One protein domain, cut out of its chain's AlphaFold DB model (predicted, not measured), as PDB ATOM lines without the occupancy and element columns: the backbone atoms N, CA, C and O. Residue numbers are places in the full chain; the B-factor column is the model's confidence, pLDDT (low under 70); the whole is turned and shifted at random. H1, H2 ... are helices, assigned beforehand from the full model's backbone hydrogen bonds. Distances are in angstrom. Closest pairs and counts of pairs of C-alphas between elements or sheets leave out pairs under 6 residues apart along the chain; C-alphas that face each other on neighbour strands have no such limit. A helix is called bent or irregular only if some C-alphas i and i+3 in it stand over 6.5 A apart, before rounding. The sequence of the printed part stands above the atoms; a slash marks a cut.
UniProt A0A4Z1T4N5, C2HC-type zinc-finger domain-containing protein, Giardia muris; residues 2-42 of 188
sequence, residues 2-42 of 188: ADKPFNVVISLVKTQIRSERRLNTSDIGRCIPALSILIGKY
ATOM      1  N   ALA A   2      62.596  29.410  23.606       61.69
ATOM      2  CA  ALA A   2      61.743  28.227  23.854       61.69
ATOM      3  C   ALA A   2      60.495  28.082  22.948       61.69
ATOM      4  O   ALA A   2      59.905  27.010  22.912       61.69
ATOM      5  N   ASP A   3      60.124  29.088  22.148       67.25
ATOM      6  CA  ASP A   3      58.821  29.071  21.441       67.25
ATOM      7  C   ASP A   3      58.873  28.538  20.002       67.25
ATOM      8  O   ASP A   3      57.847  28.347  19.346       67.25
ATOM      9  N   LYS A   4      60.074  28.295  19.475       72.25
ATOM     10  CA  LYS A   4      60.299  27.799  18.108       72.25
ATOM     11  C   LYS A   4      59.569  26.472  17.815       72.25
ATOM     12  O   LYS A   4      58.895  26.420  16.788       72.25
ATOM     13  N   PRO A   5      59.609  25.432  18.681       81.12
ATOM     14  CA  PRO A   5      58.907  24.177  18.399       81.12
ATOM     15  C   PRO A   5      57.380  24.339  18.416       81.12
ATOM     16  O   PRO A   5      56.693  23.791  17.559       81.12
ATOM     17  N   PHE A   6      56.842  25.153  19.327       87.19
ATOM     18  CA  PHE A   6      55.401  25.399  19.419       87.19
ATOM     19  C   PHE A   6      54.857  26.126  18.181       87.19
ATOM     20  O   PHE A   6      53.822  25.750  17.631       87.19
ATOM     21  N   ASN A   7      55.596  27.115  17.673       90.12
ATOM     22  CA  ASN A   7      55.235  27.817  16.442       90.12
ATOM     23  C   ASN A   7      55.249  26.900  15.207       90.12
ATOM     24  O   ASN A   7      54.393  27.042  14.331       90.12
ATOM     25  N   VAL A   8      56.170  25.931  15.144       91.94
ATOM     26  CA  VAL A   8      56.205  24.922  14.070       91.94
ATOM     27  C   VAL A   8      54.973  24.020  14.129       91.94
ATOM     28  O   VAL A   8      54.332  23.806  13.101       91.94
ATOM     29  N   VAL A   9      54.579  23.563  15.321       92.75
ATOM     30  CA  VAL A   9      53.357  22.763  15.505       92.75
ATOM     31  C   VAL A   9      52.118  23.558  15.088       92.75
ATOM     32  O   VAL A   9      51.300  23.055  14.320       92.75
ATOM     33  N   ILE A  10      52.002  24.825  15.495       94.19
ATOM     34  CA  ILE A  10      50.898  25.694  15.056       94.19
ATOM     35  C   ILE A  10      50.891  25.861  13.531       94.19
ATOM     36  O   ILE A  10      49.823  25.854  12.917       94.19
ATOM     37  N   SER A  11      52.062  26.008  12.906       90.69
ATOM     38  CA  SER A  11      52.184  26.126  11.449       90.69
ATOM     39  C   SER A  11      51.723  24.854  10.731       90.69
ATOM     40  O   SER A  11      50.947  24.928   9.773       90.69
ATOM     41  N   LEU A  12      52.120  23.682  11.233       95.75
ATOM     42  CA  LEU A  12      51.698  22.382  10.711       95.75
ATOM     43  C   LEU A  12      50.187  22.184  10.849       95.75
ATOM     44  O   LEU A  12      49.520  21.885   9.862       95.75
ATOM     45  N   VAL A  13      49.624  22.457  12.029       96.62
ATOM     46  CA  VAL A  13      48.177  22.340  12.278       96.62
ATOM     47  C   VAL A  13      47.384  23.300  11.387       96.62
ATOM     48  O   VAL A  13      46.387  22.913  10.781       96.62
ATOM     49  N   LYS A  14      47.840  24.547  11.221       91.94
ATOM     50  CA  LYS A  14      47.215  25.504  10.292       91.94
ATOM     51  C   LYS A  14      47.273  25.035   8.843       91.94
ATOM     52  O   LYS A  14      46.318  25.250   8.094       91.94
ATOM     53  N   THR A  15      48.386  24.426   8.446       93.31
ATOM     54  CA  THR A  15      48.572  23.882   7.098       93.31
ATOM     55  C   THR A  15      47.631  22.703   6.863       93.31
ATOM     56  O   THR A  15      46.962  22.679   5.833       93.31
ATOM     57  N   GLN A  16      47.479  21.823   7.855       91.06
ATOM     58  CA  GLN A  16      46.548  20.696   7.832       91.06
ATOM     59  C   GLN A  16      45.083  21.149   7.739       91.06
ATOM     60  O   GLN A  16      44.346  20.724   6.858       91.06
ATOM     61  N   ILE A  17      44.655  22.106   8.568       90.62
ATOM     62  CA  ILE A  17      43.283  22.645   8.498       90.62
ATOM     63  C   ILE A  17      43.021  23.291   7.127       90.62
ATOM     64  O   ILE A  17      41.911  23.240   6.590       90.62
ATOM     65  N   ARG A  18      44.034  23.936   6.536       84.69
ATOM     66  CA  ARG A  18      43.923  24.563   5.214       84.69
ATOM     67  C   ARG A  18      43.848  23.527   4.091       84.69
ATOM     68  O   ARG A  18      43.089  23.761   3.149       84.69
ATOM     69  N   SER A  19      44.614  22.438   4.158       77.25
ATOM     70  CA  SER A  19      44.549  21.349   3.175       77.25
ATOM     71  C   SER A  19      43.212  20.622   3.271       77.25
ATOM     72  O   SER A  19      42.552  20.472   2.250       77.25
ATOM     73  N   GLU A  20      42.739  20.313   4.477       79.50
ATOM     74  CA  GLU A  20      41.426  19.703   4.704       79.50
ATOM     75  C   GLU A  20      40.292  20.581   4.186       79.50
ATOM     76  O   GLU A  20      39.440  20.109   3.444       79.50
ATOM     77  N   ARG A  21      40.298  21.889   4.470       80.94
ATOM     78  CA  ARG A  21      39.281  22.794   3.909       80.94
ATOM     79  C   ARG A  21      39.334  22.854   2.390       80.94
ATOM     80  O   ARG A  21      38.282  22.919   1.764       80.94
ATOM     81  N   ARG A  22      40.522  22.830   1.779       74.81
ATOM     82  CA  ARG A  22      40.656  22.786   0.313       74.81
ATOM     83  C   ARG A  22      40.122  21.483  -0.265       74.81
ATOM     84  O   ARG A  22      39.406  21.541  -1.258       74.81
ATOM     85  N   LEU A  23      40.434  20.353   0.356       70.56
ATOM     86  CA  LEU A  23      39.975  19.031  -0.065       70.56
ATOM     87  C   LEU A  23      38.489  18.801   0.229       70.56
ATOM     88  O   LEU A  23      37.867  18.015  -0.459       70.56
ATOM     89  N   ASN A  24      37.912  19.502   1.206       69.25
ATOM     90  CA  ASN A  24      36.482  19.442   1.508       69.25
ATOM     91  C   ASN A  24      35.661  20.428   0.654       69.25
ATOM     92  O   ASN A  24      34.484  20.213   0.404       69.25
ATOM     93  N   THR A  25      36.274  21.528   0.198       69.00
ATOM     94  CA  THR A  25      35.644  22.471  -0.754       69.00
ATOM     95  C   THR A  25      35.711  21.943  -2.186       69.00
ATOM     96  O   THR A  25      34.836  22.217  -3.003       69.00
ATOM     97  N   SER A  26      36.776  21.208  -2.508       67.62
ATOM     98  CA  SER A  26      36.894  20.488  -3.770       67.62
ATOM     99  C   SER A  26      36.127  19.192  -3.595       67.62
ATOM    100  O   SER A  26      36.614  18.306  -2.911       67.62
ATOM    101  N   ASP A  27      34.925  19.094  -4.154       71.88
ATOM    102  CA  ASP A  27      34.150  17.854  -4.116       71.88
ATOM    103  C   ASP A  27      35.073  16.688  -4.500       71.88
ATOM    104  O   ASP A  27      35.661  16.715  -5.585       71.88
ATOM    105  N   ILE A  28      35.285  15.720  -3.601       67.56
ATOM    106  CA  ILE A  28      36.205  14.592  -3.833       67.56
ATOM    107  C   ILE A  28      35.857  13.928  -5.175       67.56
ATOM    108  O   ILE A  28      36.754  13.546  -5.928       67.56
ATOM    109  N   GLY A  29      34.568  13.940  -5.543       67.31
ATOM    110  CA  GLY A  29      34.049  13.505  -6.837       67.31
ATOM    111  C   GLY A  29      34.663  14.184  -8.067       67.31
ATOM    112  O   GLY A  29      34.779  13.543  -9.105       67.31
ATOM    113  N   ARG A  30      35.128  15.438  -7.980       74.06
ATOM    114  CA  ARG A  30      35.814  16.132  -9.090       74.06
ATOM    115  C   ARG A  30      37.254  15.669  -9.291       74.06
ATOM    116  O   ARG A  30      37.774  15.790 -10.397       74.06
ATOM    117  N   CYS A  31      37.897  15.147  -8.250       70.94
ATOM    118  CA  CYS A  31      39.267  14.643  -8.329       70.94
ATOM    119  C   CYS A  31      39.322  13.177  -8.785       70.94
ATOM    120  O   CYS A  31      40.337  12.761  -9.338       70.94
ATOM    121  N   ILE A  32      38.241  12.406  -8.606       76.31
ATOM    122  CA  ILE A  32      38.171  10.982  -8.979       76.31
ATOM    123  C   ILE A  32      38.491  10.737 -10.470       76.31
ATOM    124  O   ILE A  32      39.328   9.876 -10.738       76.31
ATOM    125  N   PRO A  33      37.942  11.491 -11.445       81.12
ATOM    126  CA  PRO A  33      38.275  11.292 -12.859       81.12
ATOM    127  C   PRO A  33      39.736  11.624 -13.184       81.12
ATOM    128  O   PRO A  33      40.371  10.947 -13.984       81.12
ATOM    129  N   ALA A  34      40.302  12.651 -12.544       78.81
ATOM    130  CA  ALA A  34      41.709  12.998 -12.731       78.81
ATOM    131  C   ALA A  34      42.639  11.915 -12.154       78.81
ATOM    132  O   ALA A  34      43.670  11.601 -12.749       78.81
ATOM    133  N   LEU A  35      42.257  11.318 -11.019       82.31
ATOM    134  CA  LEU A  35      42.984  10.208 -10.408       82.31
ATOM    135  C   LEU A  35      42.880   8.924 -11.238       82.31
ATOM    136  O   LEU A  35      43.894   8.252 -11.391       82.31
ATOM    137  N   SER A  36      41.722   8.601 -11.826       84.50
ATOM    138  CA  SER A  36      41.589   7.408 -12.678       84.50
ATOM    139  C   SER A  36      42.440   7.498 -13.949       84.50
ATOM    140  O   SER A  36      43.076   6.517 -14.329       84.50
ATOM    141  N   ILE A  37      42.537   8.688 -14.556       85.81
ATOM    142  CA  ILE A  37      43.426   8.945 -15.700       85.81
ATOM    143  C   ILE A  37      44.894   8.763 -15.296       85.81
ATOM    144  O   ILE A  37      45.674   8.174 -16.045       85.81
ATOM    145  N   LEU A  38      45.283   9.250 -14.111       88.44
ATOM    146  CA  LEU A  38      46.637   9.052 -13.595       88.44
ATOM    147  C   LEU A  38      46.934   7.569 -13.358       88.44
ATOM    148  O   LEU A  38      47.986   7.100 -13.779       88.44
ATOM    149  N   ILE A  39      46.009   6.834 -12.739       86.00
ATOM    150  CA  ILE A  39      46.162   5.397 -12.487       86.00
ATOM    151  C   ILE A  39      46.390   4.654 -13.809       86.00
ATOM    152  O   ILE A  39      47.384   3.952 -13.929       86.00
ATOM    153  N   GLY A  40      45.573   4.899 -14.841       87.06
ATOM    154  CA  GLY A  40      45.760   4.267 -16.154       87.06
ATOM    155  C   GLY A  40      47.087   4.629 -16.839       87.06
ATOM    156  O   GLY A  40      47.707   3.787 -17.481       87.06
ATOM    157  N   LYS A  41      47.577   5.865 -16.673       89.88
ATOM    158  CA  LYS A  41      48.866   6.305 -17.239       89.88
ATOM    159  C   LYS A  41      50.075   5.631 -16.581       89.88
ATOM    160  O   LYS A  41      51.125   5.510 -17.215       89.88
ATOM    161  N   TYR A  42      49.946   5.230 -15.319       87.06
ATOM    162  CA  TYR A  42      51.022   4.648 -14.516       87.06
ATOM    163  C   TYR A  42      50.817   3.159 -14.206       87.06
ATOM    164  O   TYR A  42      51.592   2.599 -13.439       87.06
TER     165      TYR A  42
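AT A GLANCE: This is residues 2 to 42 of the 188 residues of the protein "C2HC-type zinc-finger domain-containing protein" of Giardia muris (UniProt A0A4Z1T4N5). Two helices meet near their ends at a corner and make an open L, with the long H1 as one limb and the shorter H2 as the other. Neither limb folds back on the other, and residues 2 to 22, 24 to 30 and 32 to 42 stand free. The printed part has 41 residues, with two named helices, H1 then H2, and no named strand; the class is all helix. It is extended, with a radius of gyration of the C-alphas of 16.0 A, and its C-alphas span 49 by 24 by 5 A.

HOW THE PARTS SIT: Begin with H1, residues 4 to 25, the longest helix. At its last residue, look on to Ser 26 and Asp 27, a tight link of two residues to H2, residues 28 to 42. H1 and H2 meet only through their link. In H1 you will find every O i to N i+4 pair within hydrogen-bond range; in H2 it is 9 of 11. H2 is irregular, but only just: the C-alphas of Arg 30 and Pro 33 are 6.6 A apart.

IN THESE COORDINATES: Find C-alpha 4 at (60.299, 27.799, 18.108); from there H1 runs 31.5 A to C-alpha 25 at (35.644, 22.471, -0.754). Then find C-alpha 28 at (36.205, 14.592, -3.833), where H2 begins; it runs 20.8 A to C-alpha 42 at (51.022, 4.648, -14.516).

THE WHOLE: The two C-alphas farthest apart are those of Ala 2 and Gly 40, at 49.3 A. The printed part has no cut, and it has no long link. In the B-factor column, the mean pLDDT of the printed part is 81.5; look for values under 70 at residues 2 to 3, 24 to 26 and 28 to 29 of this model.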